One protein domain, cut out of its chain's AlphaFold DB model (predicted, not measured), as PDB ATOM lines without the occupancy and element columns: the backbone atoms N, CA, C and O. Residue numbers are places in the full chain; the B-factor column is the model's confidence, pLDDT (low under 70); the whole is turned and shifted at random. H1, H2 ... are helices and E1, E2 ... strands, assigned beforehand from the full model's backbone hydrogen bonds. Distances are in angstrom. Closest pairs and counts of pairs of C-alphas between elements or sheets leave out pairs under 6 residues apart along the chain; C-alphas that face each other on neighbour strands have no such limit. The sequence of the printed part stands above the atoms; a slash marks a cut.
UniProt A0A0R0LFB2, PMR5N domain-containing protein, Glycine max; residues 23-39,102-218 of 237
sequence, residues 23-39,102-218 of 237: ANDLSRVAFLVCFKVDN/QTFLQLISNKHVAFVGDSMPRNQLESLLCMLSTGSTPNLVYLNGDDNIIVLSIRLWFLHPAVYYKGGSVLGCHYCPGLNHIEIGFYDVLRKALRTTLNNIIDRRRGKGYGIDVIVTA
ATOM      1  N   ALA A  23      28.823 -22.294  60.496       49.20
ATOM      2  CA  ALA A  23      28.692 -20.992  59.848       49.20
ATOM      3  C   ALA A  23      27.609 -21.066  58.761       49.20
ATOM      4  O   ALA A  23      27.763 -21.789  57.777       49.20
ATOM      5  N   ASN A  24      26.520 -20.313  58.930       53.52
ATOM      6  CA  ASN A  24      25.416 -20.266  57.974       53.52
ATOM      7  C   ASN A  24      25.379 -18.899  57.285       53.52
ATOM      8  O   ASN A  24      24.948 -17.895  57.861       53.52
ATOM      9  N   ASP A  25      25.806 -18.860  56.024       55.09
ATOM     10  CA  ASP A  25      25.562 -17.706  55.167       55.09
ATOM     11  C   ASP A  25      24.103 -17.728  54.703       55.09
ATOM     12  O   ASP A  25      23.695 -18.582  53.910       55.09
ATOM     13  N   LEU A  26      23.308 -16.772  55.191       52.27
ATOM     14  CA  LEU A  26      21.885 -16.661  54.865       52.27
ATOM     15  C   LEU A  26      21.633 -16.433  53.371       52.27
ATOM     16  O   LEU A  26      20.507 -16.616  52.911       52.27
ATOM     17  N   SER A  27      22.659 -16.050  52.609       44.50
ATOM     18  CA  SER A  27      22.575 -15.918  51.156       44.50
ATOM     19  C   SER A  27      22.766 -17.237  50.389       44.50
ATOM     20  O   SER A  27      22.564 -17.246  49.176       44.50
ATOM     21  N   ARG A  28      23.116 -18.352  51.056       48.42
ATOM     22  CA  ARG A  28      23.532 -19.616  50.403       48.42
ATOM     23  C   ARG A  28      22.792 -20.887  50.848       48.42
ATOM     24  O   ARG A  28      23.205 -21.985  50.483       48.42
ATOM     25  N   VAL A  29      21.695 -20.789  51.598       44.20
ATOM     26  CA  VAL A  29      20.978 -21.977  52.106       44.20
ATOM     27  C   VAL A  29      19.931 -22.466  51.101       44.20
ATOM     28  O   VAL A  29      18.743 -22.185  51.247       44.20
ATOM     29  N   ALA A  30      20.358 -23.186  50.064       39.44
ATOM     30  CA  ALA A  30      19.440 -23.904  49.183       39.44
ATOM     31  C   ALA A  30      20.147 -25.022  48.407       39.44
ATOM     32  O   ALA A  30      20.992 -24.754  47.556       39.44
ATOM     33  N   PHE A  31      19.733 -26.270  48.625       39.66
ATOM     34  CA  PHE A  31      19.750 -27.255  47.548       39.66
ATOM     35  C   PHE A  31      18.582 -26.928  46.622       39.66
ATOM     36  O   PHE A  31      17.454 -26.833  47.093       39.66
ATOM     37  N   LEU A  32      18.861 -26.722  45.336       37.61
ATOM     38  CA  LEU A  32      17.858 -26.529  44.291       37.61
ATOM     39  C   LEU A  32      17.826 -27.803  43.447       37.61
ATOM     40  O   LEU A  32      18.848 -28.177  42.870       37.61
ATOM     41  N   VAL A  33      16.672 -28.462  43.365       41.52
ATOM     42  CA  VAL A  33      16.437 -29.514  42.369       41.52
ATOM     43  C   VAL A  33      15.174 -29.164  41.596       41.52
ATOM     44  O   VAL A  33      14.108 -29.027  42.199       41.52
ATOM     45  N   CYS A  34      15.314 -29.009  40.280       31.23
ATOM     46  CA  CYS A  34      14.238 -28.662  39.354       31.23
ATOM     47  C   CYS A  34      13.985 -29.829  38.396       31.23
ATOM     48  O   CYS A  34      14.927 -30.512  37.992       31.23
ATOM     49  N   PHE A  35      12.732 -30.035  38.001       40.81
ATOM     50  CA  PHE A  35      12.385 -30.938  36.904       40.81
ATOM     51  C   PHE A  35      11.294 -30.329  36.018       40.81
ATOM     52  O   PHE A  35      10.487 -29.511  36.465       40.81
ATOM     53  N   LYS A  36      11.305 -30.717  34.739       38.31
ATOM     54  CA  LYS A  36      10.237 -30.459  33.769       38.31
ATOM     55  C   LYS A  36       9.481 -31.759  33.547       38.31
ATOM     56  O   LYS A  36      10.102 -32.814  33.457       38.31
ATOM     57  N   VAL A  37       8.166 -31.667  33.415       45.45
ATOM     58  CA  VAL A  37       7.355 -32.749  32.860       45.45
ATOM     59  C   VAL A  37       6.772 -32.254  31.545       45.45
ATOM     60  O   VAL A  37       5.983 -31.309  31.536       45.45
ATOM     61  N   ASP A  38       7.185 -32.882  30.448       41.23
ATOM     62  CA  ASP A  38       6.536 -32.740  29.148       41.23
ATOM     63  C   ASP A  38       5.381 -33.746  29.089       41.23
ATOM     64  O   ASP A  38       5.597 -34.942  29.290       41.23
ATOM     65  N   ASN A  39       4.152 -33.274  28.875       42.91
ATOM     66  CA  ASN A  39       2.996 -34.147  28.687       42.91
ATOM     67  C   ASN A  39       2.093 -33.574  27.588       42.91
ATOM     68  O   ASN A  39       1.625 -32.441  27.704       42.91
ATOM     69  N   GLN A 102      -0.922 -39.538  37.050       86.45
ATOM     70  CA  GLN A 102      -1.345 -38.947  35.781       86.45
ATOM     71  C   GLN A 102      -2.051 -37.609  36.001       86.45
ATOM     72  O   GLN A 102      -1.707 -36.627  35.349       86.45
ATOM     73  N   THR A 103      -2.961 -37.551  36.976       88.05
ATOM     74  CA  THR A 103      -3.653 -36.321  37.375       88.05
ATOM     75  C   THR A 103      -2.654 -35.261  37.833       88.05
ATOM     76  O   THR A 103      -2.733 -34.106  37.422       88.05
ATOM     77  N   PHE A 104      -1.653 -35.647  38.631       88.81
ATOM     78  CA  PHE A 104      -0.594 -34.724  39.036       88.81
ATOM     79  C   PHE A 104       0.218 -34.219  37.836       88.81
ATOM     80  O   PHE A 104       0.400 -33.013  37.696       88.81
ATOM     81  N   LEU A 105       0.667 -35.115  36.947       86.66
ATOM     82  CA  LEU A 105       1.449 -34.765  35.753       86.66
ATOM     83  C   LEU A 105       0.675 -33.837  34.806       86.66
ATOM     84  O   LEU A 105       1.281 -32.969  34.189       86.66
ATOM     85  N   GLN A 106      -0.650 -33.982  34.713       83.63
ATOM     86  CA  GLN A 106      -1.515 -33.050  33.984       83.63
ATOM     87  C   GLN A 106      -1.535 -31.664  34.645       83.63
ATOM     88  O   GLN A 106      -1.332 -30.659  33.967       83.63
ATOM     89  N   LEU A 107      -1.706 -31.595  35.970       84.73
ATOM     90  CA  LEU A 107      -1.752 -30.329  36.721       84.73
ATOM     91  C   LEU A 107      -0.446 -29.525  36.647       84.73
ATOM     92  O   LEU A 107      -0.466 -28.289  36.694       84.73
ATOM     93  N   ILE A 108       0.687 -30.225  36.557       84.34
ATOM     94  CA  ILE A 108       2.018 -29.621  36.433       84.34
ATOM     95  C   ILE A 108       2.547 -29.611  34.995       84.34
ATOM     96  O   ILE A 108       3.719 -29.290  34.794       84.34
ATOM     97  N   SER A 109       1.718 -29.938  33.998       80.59
ATOM     98  CA  SER A 109       2.133 -29.888  32.595       80.59
ATOM     99  C   SER A 109       2.616 -28.480  32.243       80.59
ATOM    100  O   SER A 109       1.991 -27.482  32.613       80.59
ATOM    101  N   ASN A 110       3.770 -28.400  31.573       73.98
ATOM    102  CA  ASN A 110       4.461 -27.150  31.238       73.98
ATOM    103  C   ASN A 110       4.856 -26.278  32.441       73.98
ATOM    104  O   ASN A 110       5.194 -25.107  32.261       73.98
ATOM    105  N   LYS A 111       4.854 -26.837  33.657       79.87
ATOM    106  CA  LYS A 111       5.332 -26.170  34.867       79.87
ATOM    107  C   LYS A 111       6.638 -26.788  35.345       79.87
ATOM    108  O   LYS A 111       6.861 -27.994  35.264       79.87
ATOM    109  N   HIS A 112       7.485 -25.940  35.901       79.53
ATOM    110  CA  HIS A 112       8.717 -26.335  36.565       79.53
ATOM    111  C   HIS A 112       8.522 -26.310  38.074       79.53
ATOM    112  O   HIS A 112       8.107 -25.285  38.623       79.53
ATOM    113  N   VAL A 113       8.811 -27.431  38.735       84.04
ATOM    114  CA  VAL A 113       8.720 -27.554  40.192       84.04
ATOM    115  C   VAL A 113      10.125 -27.616  40.778       84.04
ATOM    116  O   VAL A 113      10.896 -28.519  40.452       84.04
ATOM    117  N   ALA A 114      10.442 -26.672  41.661       84.26
ATOM    118  CA  ALA A 114      11.706 -26.603  42.377       84.26
ATOM    119  C   ALA A 114      11.512 -26.952  43.854       84.26
ATOM    120  O   ALA A 114      10.722 -26.320  44.553       84.26
ATOM    121  N   PHE A 115      12.271 -27.927  44.350       84.05
ATOM    122  CA  PHE A 115      12.351 -28.243  45.778       84.05
ATOM    123  C   PHE A 115      13.580 -27.560  46.365       84.05
ATOM    124  O   PHE A 115      14.701 -27.819  45.924       84.05
ATOM    125  N   VAL A 116      13.366 -26.671  47.339       82.76
ATOM    126  CA  VAL A 116      14.393 -25.748  47.830       82.76
ATOM    127  C   VAL A 116      14.500 -25.799  49.343       82.76
ATOM    128  O   VAL A 116      13.537 -25.557  50.068       82.76
ATOM    129  N   GLY A 117      15.700 -26.082  49.834       79.29
ATOM    130  CA  GLY A 117      16.008 -26.069  51.260       79.29
ATOM    131  C   GLY A 117      17.105 -27.067  51.579       79.29
ATOM    132  O   GLY A 117      18.128 -27.094  50.901       79.29
ATOM    133  N   ASP A 118      16.910 -27.872  52.619       72.92
ATOM    134  CA  ASP A 118      17.909 -28.823  53.100       72.92
ATOM    135  C   ASP A 118      17.628 -30.272  52.644       72.92
ATOM    136  O   ASP A 118      17.090 -30.510  51.565       72.92
ATOM    137  N   SER A 119      17.997 -31.283  53.438       77.37
ATOM    138  CA  SER A 119      17.674 -32.677  53.095       77.37
ATOM    139  C   SER A 119      16.178 -33.012  53.141       77.37
ATOM    140  O   SER A 119      15.791 -34.013  52.548       77.37
ATOM    141  N   MET A 120      15.322 -32.216  53.790       76.27
ATOM    142  CA  MET A 120      13.878 -32.466  53.830       76.27
ATOM    143  C   MET A 120      13.187 -32.290  52.462       76.27
ATOM    144  O   MET A 120      12.507 -33.221  52.038       76.27
ATOM    145  N   PRO A 121      13.350 -31.174  51.729       78.69
ATOM    146  CA  PRO A 121      12.758 -31.025  50.402       78.69
ATOM    147  C   PRO A 121      13.357 -32.020  49.401       78.69
ATOM    148  O   PRO A 121      12.630 -32.517  48.547       78.69
ATOM    149  N   ARG A 122      14.633 -32.410  49.556       80.26
ATOM    150  CA  ARG A 122      15.209 -33.527  48.785       80.26
ATOM    151  C   ARG A 122      14.454 -34.833  49.041       80.26
ATOM    152  O   ARG A 122      14.067 -35.506  48.098       80.26
ATOM    153  N   ASN A 123      14.190 -35.157  50.302       79.46
ATOM    154  CA  ASN A 123      13.412 -36.337  50.673       79.46
ATOM    155  C   ASN A 123      11.962 -36.283  50.137       79.46
ATOM    156  O   ASN A 123      11.418 -37.299  49.707       79.46
ATOM    157  N   GLN A 124      11.325 -35.105  50.162       82.45
ATOM    158  CA  GLN A 124       9.989 -34.900  49.582       82.45
ATOM    159  C   GLN A 124       9.998 -35.126  48.064       82.45
ATOM    160  O   GLN A 124       9.090 -35.775  47.541       82.45
ATOM    161  N   LEU A 125      11.037 -34.638  47.380       85.28
ATOM    162  CA  LEU A 125      11.248 -34.857  45.954       85.28
ATOM    163  C   LEU A 125      11.483 -36.336  45.634       85.28
ATOM    164  O   LEU A 125      10.828 -36.864  44.745       85.28
ATOM    165  N   GLU A 126      12.374 -37.015  46.360       83.25
ATOM    166  CA  GLU A 126      12.647 -38.451  46.189       83.25
ATOM    167  C   GLU A 126      11.342 -39.265  46.308       83.25
ATOM    168  O   GLU A 126      11.035 -40.077  45.435       83.25
ATOM    169  N   SER A 127      10.515 -38.970  47.319       83.10
ATOM    170  CA  SER A 127       9.189 -39.585  47.481       83.10
ATOM    171  C   SER A 127       8.234 -39.260  46.325       83.10
ATOM    172  O   SER A 127       7.507 -40.142  45.868       83.10
ATOM    173  N   LEU A 128       8.234 -38.018  45.828       86.69
ATOM    174  CA  LEU A 128       7.380 -37.616  44.709       86.69
ATOM    175  C   LEU A 128       7.772 -38.364  43.435       86.69
ATOM    176  O   LEU A 128       6.907 -38.942  42.785       86.69
ATOM    177  N   LEU A 129       9.066 -38.419  43.116       85.50
ATOM    178  CA  LEU A 129       9.577 -39.144  41.953       85.50
ATOM    179  C   LEU A 129       9.185 -40.624  41.999       85.50
ATOM    180  O   LEU A 129       8.800 -41.179  40.971       85.50
ATOM    181  N   CYS A 130       9.194 -41.245  43.180       84.60
ATOM    182  CA  CYS A 130       8.731 -42.620  43.334       84.60
ATOM    183  C   CYS A 130       7.235 -42.787  43.069       84.60
ATOM    184  O   CYS A 130       6.851 -43.721  42.369       84.60
ATOM    185  N   MET A 131       6.380 -41.889  43.565       85.85
ATOM    186  CA  MET A 131       4.954 -41.945  43.226       85.85
ATOM    187  C   MET A 131       4.734 -41.732  41.728       85.85
ATOM    188  O   MET A 131       3.970 -42.474  41.120       85.85
ATOM    189  N   LEU A 132       5.435 -40.776  41.117       86.85
ATOM    190  CA  LEU A 132       5.321 -40.500  39.686       86.85
ATOM    191  C   LEU A 132       5.758 -41.690  38.832       86.85
ATOM    192  O   LEU A 132       5.048 -42.036  37.893       86.85
ATOM    193  N   SER A 133       6.834 -42.379  39.226       83.04
ATOM    194  CA  SER A 133       7.354 -43.559  38.523       83.04
ATOM    195  C   SER A 133       6.352 -44.713  38.397       83.04
ATOM    196  O   SER A 133       6.510 -45.556  37.521       83.04
ATOM    197  N   THR A 134       5.292 -44.732  39.218       80.28
ATOM    198  CA  THR A 134       4.208 -45.724  39.100       80.28
ATOM    199  C   THR A 134       3.279 -45.473  37.909       80.28
ATOM    200  O   THR A 134       2.574 -46.388  37.492       80.28
ATOM    201  N   GLY A 135       3.269 -44.251  37.366       77.76
ATOM    202  CA  GLY A 135       2.442 -43.861  36.224       77.76
ATOM    203  C   GLY A 135       3.228 -43.458  34.978       77.76
ATOM    204  O   GLY A 135       2.796 -43.786  33.877       77.76
ATOM    205  N   SER A 136       4.372 -42.788  35.152       75.35
ATOM    206  CA  SER A 136       5.276 -42.360  34.076       75.35
ATOM    207  C   SER A 136       6.707 -42.232  34.607       75.35
ATOM    208  O   SER A 136       6.922 -41.736  35.712       75.35
ATOM    209  N   THR A 137       7.715 -42.619  33.826       69.14
ATOM    210  CA  THR A 137       9.124 -42.448  34.217       69.14
ATOM    211  C   THR A 137       9.539 -40.974  34.114       69.14
ATOM    212  O   THR A 137       9.507 -40.426  33.010       69.14
ATOM    213  N   PRO A 138       9.930 -40.311  35.218       66.70
ATOM    214  CA  PRO A 138      10.337 -38.912  35.168       66.70
ATOM    215  C   PRO A 138      11.687 -38.766  34.456       66.70
ATOM    216  O   PRO A 138      12.650 -39.455  34.793       66.70
ATOM    217  N   ASN A 139      11.772 -37.827  33.513       64.69
ATOM    218  CA  ASN A 139      13.035 -37.417  32.907       64.69
ATOM    219  C   ASN A 139      13.598 -36.213  33.664       64.69
ATOM    220  O   ASN A 139      12.914 -35.211  33.872       64.69
ATOM    221  N   LEU A 140      14.859 -36.303  34.082       63.72
ATOM    222  CA  LEU A 140      15.551 -35.174  34.691       63.72
ATOM    223  C   LEU A 140      15.928 -34.171  33.600       63.72
ATOM    224  O   LEU A 140      16.726 -34.478  32.716       63.72
ATOM    225  N   VAL A 141      15.376 -32.962  33.690       62.52
ATOM    226  CA  VAL A 141      15.711 -31.850  32.796       62.52
ATOM    227  C   VAL A 141      16.295 -30.722  33.634       62.52
ATOM    228  O   VAL A 141      15.640 -30.209  34.541       62.52
ATOM    229  N   TYR A 142      17.528 -30.329  33.325       57.02
ATOM    230  CA  TYR A 142      18.171 -29.171  33.937       57.02
ATOM    231  C   TYR A 142      17.740 -27.914  33.194       57.02
ATOM    232  O   TYR A 142      18.048 -27.758  32.013       57.02
ATOM    233  N   LEU A 143      17.032 -27.017  33.875       57.38
ATOM    234  CA  LEU A 143      16.596 -25.758  33.286       57.38
ATOM    235  C   LEU A 143      17.030 -24.579  34.136       57.38
ATOM    236  O   LEU A 143      17.044 -24.621  35.365       57.38
ATOM    237  N   ASN A 144      17.400 -23.515  33.436       58.10
ATOM    238  CA  ASN A 144      17.909 -22.297  34.033       58.10
ATOM    239  C   ASN A 144      16.751 -21.415  34.520       58.10
ATOM    240  O   ASN A 144      16.392 -20.441  33.868       58.10
ATOM    241  N   GLY A 145      16.210 -21.723  35.701       59.31
ATOM    242  CA  GLY A 145      15.504 -20.745  36.539       59.31
ATOM    243  C   GLY A 145      14.185 -20.191  35.988       59.31
ATOM    244  O   GLY A 145      13.857 -19.029  36.253       59.31
ATOM    245  N   ASP A 146      13.433 -21.007  35.253       67.16
ATOM    246  CA  ASP A 146      12.043 -20.738  34.862       67.16
ATOM    247  C   ASP A 146      11.049 -21.515  35.742       67.16
ATOM    248  O   ASP A 146      10.061 -22.064  35.266       67.16
ATOM    249  N   ASP A 147      11.328 -21.575  37.048       69.53
ATOM    250  CA  ASP A 147      10.506 -22.297  38.020       69.53
ATOM    251  C   ASP A 147       9.125 -21.639  38.180       69.53
ATOM    252  O   ASP A 147       9.019 -20.457  38.517       69.53
ATOM    253  N   ASN A 148       8.054 -22.411  37.964       77.49
ATOM    254  CA  ASN A 148       6.671 -21.949  38.132       77.49
ATOM    255  C   ASN A 148       6.115 -22.292  39.515       77.49
ATOM    256  O   ASN A 148       5.216 -21.610  39.998       77.49
ATOM    257  N   ILE A 149       6.637 -23.346  40.146       83.37
ATOM    258  CA  ILE A 149       6.243 -23.801  41.476       83.37
ATOM    259  C   ILE A 149       7.508 -23.989  42.309       83.37
ATOM    260  O   ILE A 149       8.414 -24.719  41.916       83.37
ATOM    261  N   ILE A 150       7.569 -23.360  43.478       84.94
ATOM    262  CA  ILE A 150       8.704 -23.465  44.398       84.94
ATOM    263  C   ILE A 150       8.212 -24.031  45.728       84.94
ATOM    264  O   ILE A 150       7.430 -23.396  46.432       84.94
ATOM    265  N   VAL A 151       8.716 -25.203  46.105       85.44
ATOM    266  CA  VAL A 151       8.516 -25.817  47.419       85.44
ATOM    267  C   VAL A 151       9.689 -25.431  48.315       85.44
ATOM    268  O   VAL A 151      10.758 -26.040  48.270       85.44
ATOM    269  N   LEU A 152       9.498 -24.395  49.129       84.64
ATOM    270  CA  LEU A 152      10.465 -23.947  50.126       84.64
ATOM    271  C   LEU A 152      10.307 -24.778  51.399       84.64
ATOM    272  O   LEU A 152       9.223 -24.826  51.976       84.64
ATOM    273  N   SER A 153      11.376 -25.390  51.891       80.00
ATOM    274  CA  SER A 153      11.367 -26.065  53.185       80.00
ATOM    275  C   SER A 153      12.238 -25.348  54.190       80.00
ATOM    276  O   SER A 153      13.414 -25.068  53.952       80.00
ATOM    277  N   ILE A 154      11.647 -25.075  55.344       72.07
ATOM    278  CA  ILE A 154      12.298 -24.396  56.451       72.07
ATOM    279  C   ILE A 154      12.507 -25.441  57.543       72.07
ATOM    280  O   ILE A 154      11.534 -25.965  58.085       72.07
ATOM    281  N   ARG A 155      13.765 -25.764  57.870       68.32
ATOM    282  CA  ARG A 155      14.095 -26.798  58.869       68.32
ATOM    283  C   ARG A 155      14.736 -26.232  60.144       68.32
ATOM    284  O   ARG A 155      15.229 -25.110  60.175       68.32
ATOM    285  N   LEU A 156      14.787 -27.085  61.175       63.28
ATOM    286  CA  LEU A 156      15.499 -26.987  62.460       63.28
ATOM    287  C   LEU A 156      16.984 -26.571  62.401       63.28
ATOM    288  O   LEU A 156      17.603 -26.482  63.455       63.28
ATOM    289  N   TRP A 157      17.604 -26.329  61.243       64.16
ATOM    290  CA  TRP A 157      19.001 -25.857  61.226       64.16
ATOM    291  C   TRP A 157      19.139 -24.525  61.960       64.16
ATOM    292  O   TRP A 157      20.130 -24.312  62.643       64.16
ATOM    293  N   PHE A 158      18.091 -23.697  61.929       64.93
ATOM    294  CA  PHE A 158      18.038 -22.461  62.705       64.93
ATOM    295  C   PHE A 158      17.961 -22.674  64.231       64.93
ATOM    296  O   PHE A 158      18.148 -21.721  64.979       64.93
ATOM    297  N   LEU A 159      17.652 -23.896  64.686       66.84
ATOM    298  CA  LEU A 159      17.611 -24.285  66.103       66.84
ATOM    299  C   LEU A 159      18.943 -24.872  66.589       66.84
ATOM    300  O   LEU A 159      19.088 -25.145  67.776       66.84
ATOM    301  N   HIS A 160      19.902 -25.100  65.686       72.08
ATOM    302  CA  HIS A 160      21.243 -25.520  66.075       72.08
ATOM    303  C   HIS A 160      22.104 -24.292  66.393       72.08
ATOM    304  O   HIS A 160      21.890 -23.232  65.795       72.08
ATOM    305  N   PRO A 161      23.101 -24.437  67.280       76.49
ATOM    306  CA  PRO A 161      24.088 -23.398  67.513       76.49
ATOM    307  C   PRO A 161      24.779 -22.974  66.212       76.49
ATOM    308  O   PRO A 161      25.356 -23.805  65.504       76.49
ATOM    309  N   ALA A 162      24.696 -21.691  65.865       78.62
ATOM    310  CA  ALA A 162      25.173 -21.205  64.573       78.62
ATOM    311  C   ALA A 162      25.535 -19.721  64.599       78.62
ATOM    312  O   ALA A 162      24.904 -18.919  65.284       78.62
ATOM    313  N   VAL A 163      26.514 -19.343  63.777       84.40
ATOM    314  CA  VAL A 163      26.816 -17.938  63.475       84.40
ATOM    315  C   VAL A 163      26.201 -17.600  62.123       84.40
ATOM    316  O   VAL A 163      26.443 -18.291  61.129       84.40
ATOM    317  N   TYR A 164      25.393 -16.545  62.086       82.14
ATOM    318  CA  TYR A 164      24.683 -16.110  60.892       82.14
ATOM    319  C   TYR A 164      25.384 -14.933  60.243       82.14
ATOM    320  O   TYR A 164      25.742 -13.964  60.912       82.14
ATOM    321  N   TYR A 165      25.512 -14.989  58.922       81.81
ATOM    322  CA  TYR A 165      26.141 -13.939  58.130       81.81
ATOM    323  C   TYR A 165      25.124 -13.272  57.204       81.81
ATOM    324  O   TYR A 165      24.204 -13.911  56.688       81.81
ATOM    325  N   LYS A 166      25.301 -11.970  56.974       80.40
ATOM    326  CA  LYS A 166      24.572 -11.200  55.966       80.40
ATOM    327  C   LYS A 166      25.541 -10.260  55.255       80.40
ATOM    328  O   LYS A 166      26.128  -9.390  55.888       80.40
ATOM    329  N   GLY A 167      25.690 -10.421  53.938       79.05
ATOM    330  CA  GLY A 167      26.581  -9.572  53.135       79.05
ATOM    331  C   GLY A 167      28.043  -9.641  53.590       79.05
ATOM    332  O   GLY A 167      28.704  -8.615  53.678       79.05
ATOM    333  N   GLY A 168      28.517 -10.834  53.968       81.00
ATOM    334  CA  GLY A 168      29.882 -11.055  54.459       81.00
ATOM    335  C   GLY A 168      30.147 -10.621  55.907       81.00
ATOM    336  O   GLY A 168      31.202 -10.939  56.440       81.00
ATOM    337  N   SER A 169      29.201  -9.950  56.570       84.59
ATOM    338  CA  SER A 169      29.328  -9.536  57.975       84.59
ATOM    339  C   SER A 169      28.542 -10.456  58.906       84.59
ATOM    340  O   SER A 169      27.468 -10.941  58.536       84.59
ATOM    341  N   VAL A 170      29.052 -10.674  60.122       86.65
ATOM    342  CA  VAL A 170      28.326 -11.417  61.162       86.65
ATOM    343  C   VAL A 170      27.083 -10.622  61.557       86.65
ATOM    344  O   VAL A 170      27.170  -9.478  61.993       86.65
ATOM    345  N   LEU A 171      25.918 -11.236  61.382       85.88
ATOM    346  CA  LEU A 171      24.625 -10.691  61.782       85.88
ATOM    347  C   LEU A 171      24.348 -10.941  63.269       85.88
ATOM    348  O   LEU A 171      23.705 -10.123  63.920       85.88
ATOM    349  N   GLY A 172      24.791 -12.088  63.775       85.77
ATOM    350  CA  GLY A 172      24.560 -12.547  65.135       85.77
ATOM    351  C   GLY A 172      24.777 -14.050  65.239       85.77
ATOM    352  O   GLY A 172      25.125 -14.714  64.259       85.77
ATOM    353  N   CYS A 173      24.564 -14.591  66.424       85.11
ATOM    354  CA  CYS A 173      24.768 -15.997  66.712       85.11
ATOM    355  C   CYS A 173      23.605 -16.587  67.510       85.11
ATOM    356  O   CYS A 173      22.929 -15.865  68.228       85.11
ATOM    357  N   HIS A 174      23.355 -17.883  67.375       79.76
ATOM    358  CA  HIS A 174      22.411 -18.602  68.221       79.76
ATOM    359  C   HIS A 174      23.182 -19.593  69.083       79.76
ATOM    360  O   HIS A 174      23.905 -20.417  68.529       79.76
ATOM    361  N   TYR A 175      23.030 -19.514  70.404       77.75
ATOM    362  CA  TYR A 175      23.657 -20.398  71.391       77.75
ATOM    363  C   TYR A 175      25.178 -20.555  71.208       77.75
ATOM    364  O   TYR A 175      25.703 -21.657  71.053       77.75
ATOM    365  N   CYS A 176      25.907 -19.440  71.233       78.53
ATOM    366  CA  CYS A 176      27.356 -19.430  71.006       78.53
ATOM    367  C   CYS A 176      28.140 -18.975  72.248       78.53
ATOM    368  O   CYS A 176      28.652 -17.850  72.271       78.53
ATOM    369  N   PRO A 177      28.264 -19.819  73.290       76.55
ATOM    370  CA  PRO A 177      29.019 -19.461  74.484       76.55
ATOM    371  C   PRO A 177      30.496 -19.219  74.139       76.55
ATOM    372  O   PRO A 177      31.117 -19.995  73.415       76.55
ATOM    373  N   GLY A 178      31.063 -18.132  74.663       77.49
ATOM    374  CA  GLY A 178      32.471 -17.774  74.455       77.49
ATOM    375  C   GLY A 178      32.776 -17.043  73.143       77.49
ATOM    376  O   GLY A 178      33.922 -16.653  72.931       77.49
ATOM    377  N   LEU A 179      31.779 -16.806  72.283       79.12
ATOM    378  CA  LEU A 179      31.917 -15.928  71.122       79.12
ATOM    379  C   LEU A 179      31.391 -14.527  71.451       79.12
ATOM    380  O   LEU A 179      30.302 -14.373  71.994       79.12
ATOM    381  N   ASN A 180      32.152 -13.490  71.089       84.23
ATOM    382  CA  ASN A 180      31.760 -12.088  71.275       84.23
ATOM    383  C   ASN A 180      30.821 -11.617  70.142       84.23
ATOM    384  O   ASN A 180      31.099 -10.653  69.427       84.23
ATOM    385  N   HIS A 181      29.747 -12.371  69.908       85.05
ATOM    386  CA  HIS A 181      28.725 -12.085  68.903       85.05
ATOM    387  C   HIS A 181      27.382 -11.808  69.581       85.05
ATOM    388  O   HIS A 181      27.105 -12.301  70.670       85.05
ATOM    389  N   ILE A 182      26.550 -10.991  68.932       88.21
ATOM    390  CA  ILE A 182      25.217 -10.656  69.438       88.21
ATOM    391  C   ILE A 182      24.325 -11.893  69.303       88.21
ATOM    392  O   ILE A 182      24.152 -12.400  68.192       88.21
ATOM    393  N   GLU A 183      23.743 -12.348  70.413       88.07
ATOM    394  CA  GLU A 183      22.751 -13.423  70.389       88.07
ATOM    395  C   GLU A 183      21.528 -12.977  69.572       88.07
ATOM    396  O   GLU A 183      20.972 -11.897  69.789       88.07
ATOM    397  N   ILE A 184      21.110 -13.802  68.616       85.24
ATOM    398  CA  ILE A 184      19.968 -13.550  67.743       85.24
ATOM    399  C   ILE A 184      18.951 -14.681  67.878       85.24
ATOM    400  O   ILE A 184      19.284 -15.866  67.829       85.24
ATOM    401  N   GLY A 185      17.682 -14.310  68.039       81.68
ATOM    402  CA  GLY A 185      16.603 -15.278  68.169       81.68
ATOM    403  C   GLY A 185      16.340 -16.032  66.865       81.68
ATOM    404  O   GLY A 185      16.419 -15.468  65.770       81.68
ATOM    405  N   PHE A 186      15.925 -17.297  66.986       78.55
ATOM    406  CA  PHE A 186      15.492 -18.147  65.867       78.55
ATOM    407  C   PHE A 186      14.541 -17.417  64.902       78.55
ATOM    408  O   PHE A 186      14.751 -17.419  63.688       78.55
ATOM    409  N   TYR A 187      13.517 -16.744  65.440       81.36
ATOM    410  CA  TYR A 187      12.504 -16.061  64.634       81.36
ATOM    411  C   TYR A 187      13.061 -14.879  63.835       81.36
ATOM    412  O   TYR A 187      12.582 -14.621  62.728       81.36
ATOM    413  N   ASP A 188      14.076 -14.178  64.344       83.29
ATOM    414  CA  ASP A 188      14.674 -13.033  63.653       83.29
ATOM    415  C   ASP A 188      15.458 -13.479  62.427       83.29
ATOM    416  O   ASP A 188      15.315 -12.907  61.339       83.29
ATOM    417  N   VAL A 189      16.263 -14.527  62.593       80.90
ATOM    418  CA  VAL A 189      17.037 -15.123  61.504       80.90
ATOM    419  C   VAL A 189      16.100 -15.726  60.472       80.90
ATOM    420  O   VAL A 189      16.225 -15.430  59.282       80.90
ATOM    421  N   LEU A 190      15.118 -16.505  60.924       81.35
ATOM    422  CA  LEU A 190      14.132 -17.133  60.061       81.35
ATOM    423  C   LEU A 190      13.367 -16.094  59.232       81.35
ATOM    424  O   LEU A 190      13.265 -16.219  58.011       81.35
ATOM    425  N   ARG A 191      12.873 -15.028  59.870       84.88
ATOM    426  CA  ARG A 191      12.163 -13.937  59.190       84.88
ATOM    427  C   ARG A 191      13.049 -13.261  58.147       84.88
ATOM    428  O   ARG A 191      12.578 -12.974  57.048       84.88
ATOM    429  N   LYS A 192      14.324 -12.999  58.461       85.57
ATOM    430  CA  LYS A 192      15.278 -12.394  57.515       85.57
ATOM    431  C   LYS A 192      15.577 -13.329  56.341       85.57
ATOM    432  O   LYS A 192      15.580 -12.856  55.204       85.57
ATOM    433  N   ALA A 193      15.781 -14.620  56.594       82.37
ATOM    434  CA  ALA A 193      16.027 -15.629  55.566       82.37
ATOM    435  C   ALA A 193      14.827 -15.767  54.619       82.37
ATOM    436  O   ALA A 193      14.977 -15.650  53.402       82.37
ATOM    437  N   LEU A 194      13.620 -15.915  55.175       84.40
ATOM    438  CA  LEU A 194      12.391 -16.040  54.397       84.40
ATOM    439  C   LEU A 194      12.116 -14.775  53.580       84.40
ATOM    440  O   LEU A 194      11.865 -14.864  52.383       84.40
ATOM    441  N   ARG A 195      12.244 -13.587  54.185       87.74
ATOM    442  CA  ARG A 195      12.063 -12.308  53.479       87.74
ATOM    443  C   ARG A 195      13.059 -12.138  52.335       87.74
ATOM    444  O   ARG A 195      12.675 -11.704  51.258       87.74
ATOM    445  N   THR A 196      14.323 -12.496  52.555       85.69
ATOM    446  CA  THR A 196      15.363 -12.433  51.514       85.69
ATOM    447  C   THR A 196      15.052 -13.403  50.376       85.69
ATOM    448  O   THR A 196      15.149 -13.035  49.210       85.69
ATOM    449  N   THR A 197      14.619 -14.620  50.704       84.48
ATOM    450  CA  THR A 197      14.257 -15.650  49.720       84.48
ATOM    451  C   THR A 197      13.062 -15.216  48.874       84.48
ATOM    452  O   THR A 197      13.141 -15.231  47.650       84.48
ATOM    453  N   LEU A 198      11.981 -14.754  49.509       86.91
ATOM    454  CA  LEU A 198      10.775 -14.303  48.812       86.91
ATOM    455  C   LEU A 198      11.035 -13.063  47.950       86.91
ATOM    456  O   LEU A 198      10.590 -13.027  46.807       86.91
ATOM    457  N   ASN A 199      11.804 -12.088  48.446       87.28
ATOM    458  CA  ASN A 199      12.192 -10.921  47.649       87.28
ATOM    459  C   ASN A 199      12.993 -11.331  46.406       87.28
ATOM    460  O   ASN A 199      12.676 -10.883  45.313       87.28
ATOM    461  N   ASN A 200      13.961 -12.243  46.546       84.42
ATOM    462  CA  ASN A 200      14.722 -12.753  45.402       84.42
ATOM    463  C   ASN A 200      13.833 -13.471  44.371       84.42
ATOM    464  O   ASN A 200      14.068 -13.341  43.171       84.42
ATOM    465  N   ILE A 201      12.818 -14.222  44.814       82.57
ATOM    466  CA  ILE A 201      11.847 -14.867  43.912       82.57
ATOM    467  C   ILE A 201      11.032 -13.805  43.162       82.57
ATOM    468  O   ILE A 201      10.893 -13.883  41.941       82.57
ATOM    469  N   ILE A 202      10.538 -12.787  43.873       83.84
ATOM    470  CA  ILE A 202       9.777 -11.674  43.287       83.84
ATOM    471  C   ILE A 202      10.634 -10.904  42.271       83.84
ATOM    472  O   ILE A 202      10.173 -10.632  41.163       83.84
ATOM    473  N   ASP A 203      11.889 -10.607  42.607       84.48
ATOM    474  CA  ASP A 203      12.804  -9.866  41.738       84.48
ATOM    475  C   ASP A 203      13.144 -10.652  40.466       84.48
ATOM    476  O   ASP A 203      13.142 -10.081  39.377       84.48
ATOM    477  N   ARG A 204      13.348 -11.974  40.561       77.79
ATOM    478  CA  ARG A 204      13.561 -12.839  39.383       77.79
ATOM    479  C   ARG A 204      12.339 -12.969  38.487       77.79
ATOM    480  O   ARG A 204      12.480 -13.233  37.292       77.79
ATOM    481  N   ARG A 205      11.148 -12.819  39.060       79.02
ATOM    482  CA  ARG A 205       9.889 -12.828  38.317       79.02
ATOM    483  C   ARG A 205       9.662 -11.516  37.576       79.02
ATOM    484  O   ARG A 205       8.924 -11.502  36.595       79.02
ATOM    485  N   ARG A 206      10.247 -10.405  38.029       75.45
ATOM    486  CA  ARG A 206       9.976  -9.075  37.476       75.45
ATOM    487  C   ARG A 206      10.255  -9.053  35.965       75.45
ATOM    488  O   ARG A 206      11.389  -9.214  35.533       75.45
ATOM    489  N   GLY A 207       9.197  -8.869  35.171       73.52
ATOM    490  CA  GLY A 207       9.249  -8.876  33.701       73.52
ATOM    491  C   GLY A 207       8.875 -10.206  33.032       73.52
ATOM    492  O   GLY A 207       8.661 -10.226  31.824       73.52
ATOM    493  N   LYS A 208       8.721 -11.299  33.787       70.17
ATOM    494  CA  LYS A 208       8.188 -12.570  33.286       70.17
ATOM    495  C   LYS A 208       6.663 -12.557  33.443       70.17
ATOM    496  O   LYS A 208       6.152 -12.466  34.555       70.17
ATOM    497  N   GLY A 209       5.925 -12.620  32.335       73.47
ATOM    498  CA  GLY A 209       4.456 -12.502  32.294       73.47
ATOM    499  C   GLY A 209       3.660 -13.642  32.952       73.47
ATOM    500  O   GLY A 209       2.454 -13.719  32.748       73.47
ATOM    501  N   TYR A 210       4.303 -14.525  33.723       76.16
ATOM    502  CA  TYR A 210       3.684 -15.685  34.370       76.16
ATOM    503  C   TYR A 210       3.755 -15.617  35.908       76.16
ATOM    504  O   TYR A 210       4.525 -14.850  36.492       76.16
ATOM    505  N   GLY A 211       2.893 -16.392  36.575       77.25
ATOM    506  CA  GLY A 211       2.847 -16.583  38.032       77.25
ATOM    507  C   GLY A 211       3.926 -17.526  38.559       77.25
ATOM    508  O   GLY A 211       4.303 -18.459  37.861       77.25
ATOM    509  N   ILE A 212       4.396 -17.297  39.790       82.41
ATOM    510  CA  ILE A 212       5.159 -18.299  40.548       82.41
ATOM    511  C   ILE A 212       4.347 -18.635  41.795       82.41
ATOM    512  O   ILE A 212       4.070 -17.740  42.597       82.41
ATOM    513  N   ASP A 213       3.997 -19.906  41.949       84.82
ATOM    514  CA  ASP A 213       3.352 -20.442  43.143       84.82
ATOM    515  C   ASP A 213       4.433 -20.868  44.143       84.82
ATOM    516  O   ASP A 213       5.342 -21.630  43.812       84.82
ATOM    517  N   VAL A 214       4.365 -20.368  45.377       85.51
ATOM    518  CA  VAL A 214       5.347 -20.690  46.424       85.51
ATOM    519  C   VAL A 214       4.654 -21.440  47.553       85.51
ATOM    520  O   VAL A 214       3.790 -20.892  48.235       85.51
ATOM    521  N   ILE A 215       5.066 -22.685  47.779       84.98
ATOM    522  CA  ILE A 215       4.592 -23.542  48.865       84.98
ATOM    523  C   ILE A 215       5.668 -23.564  49.945       84.98
ATOM    524  O   ILE A 215       6.790 -24.004  49.703       84.98
ATOM    525  N   VAL A 216       5.337 -23.109  51.152       84.15
ATOM    526  CA  VAL A 216       6.259 -23.155  52.293       84.15
ATOM    527  C   VAL A 216       5.916 -24.352  53.173       84.15
ATOM    528  O   VAL A 216       4.854 -24.407  53.787       84.15
ATOM    529  N   THR A 217       6.834 -25.308  53.263       79.21
ATOM    530  CA  THR A 217       6.728 -26.463  54.153       79.21
ATOM    531  C   THR A 217       7.423 -26.153  55.478       79.21
ATOM    532  O   THR A 217       8.602 -25.789  55.523       79.21
ATOM    533  N   ALA A 218       6.663 -26.250  56.569       68.14
ATOM    534  CA  ALA A 218       7.141 -25.952  57.913       68.14
ATOM    535  C   ALA A 218       7.712 -27.191  58.624       68.14
ATOM    536  O   ALA A 218       7.431 -28.340  58.273       68.14
TER     537      ALA A 218
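This is residues 23 to 39 and 102 to 218 of the 237 residues of the protein "PMR5N domain-containing protein" of Glycine max (UniProt A0A0R0LFB2). An elongated model in which a four-stranded sheet, E2 E3 E4 E7, has helix H2 over one face, while a separate small sheet, E1 E5 E6, lies toward one end of the long axis. The long helix H4 reaches from the small sheet to the larger one and grazes both, and the short H1 lies toward the opposite end of the long axis from the small sheet. The printed part has 134 residues with four named helices and seven named strands, in the order E1 E2 H1 E3 H2 E4 H3 E5 E6 H4 E7; both sheets are mixed, and the class is mixed, helices and strands. It is only just loose, close to compact, with a radius of gyration of the C-alphas of 17.4 A and spans of 56 by 35 by 21 A.

E1, residues 23 to 25, is the parallel neighbour of E5, residues 162 to 166, with N 24 and O 163 3.0 A apart. E5 forms an antiparallel hairpin with E6, residues 169 to 174, where N 171 and O 164 are 2.8 A apart. E2, residues 31 to 36, is an edge strand of the larger sheet and the antiparallel neighbour of E3, residues 112 to 117, with N 31 and O 117 2.9 A apart. H1, residues 102 to 107, is close to but not clearly touching H2, residues 119 to 133: the closest C-alphas, of Gln 102 and Leu 132, are 7.9 A apart. E3 is parallel to E4, residues 149 to 153, with N 116 and O 151 2.8 A apart, and E4 to E7, residues 213 to 217, with N 215 and O 150 2.8 A apart. H2 is on this sheet, making two layers, a helix on one face of a sheet, at a height of 10.1 A; it runs along the strands over E3, at 2 degrees on the local plane. E3, H2 and E4 form a strand-helix-strand unit, two parallel strands with a helix between, whose crossover is left-handed. H3, residues 156 to 159, touches residues 186 to 190 of H4, residues 186 to 205, the closest C-alphas being those of Phe 158 and Phe 186, 5.9 A. H4 only grazes the small sheet with residues 186 to 193 and the larger with 194 to 201. Every O i to N i+4 pair is within hydrogen-bond range in H1, H2 and H4; H3 is too short for one.

E1 begins at C-alpha 23, (28.692, -20.992, 59.848). E2 is 17.0 A long, E3 16.4 A, H2 20.9 A and H4 28.6 A, from (15.492, -18.147, 65.867) at C-alpha 186. E7 ends at C-alpha 217, (6.728, -26.463, 54.153).

The farthest C-alphas, of Asn 39 and Gly 178, are 56.8 A apart. Residues 40 to 101 are not printed, and C-alphas 39 and 102 are 9.6 A apart across this cut. The links H2 to E4 and E6 to H4 are long. Mean pLDDT of the printed part is 74.8; residues 23 to 39, 137 to 147, 155 to 159 and 218 are under 70.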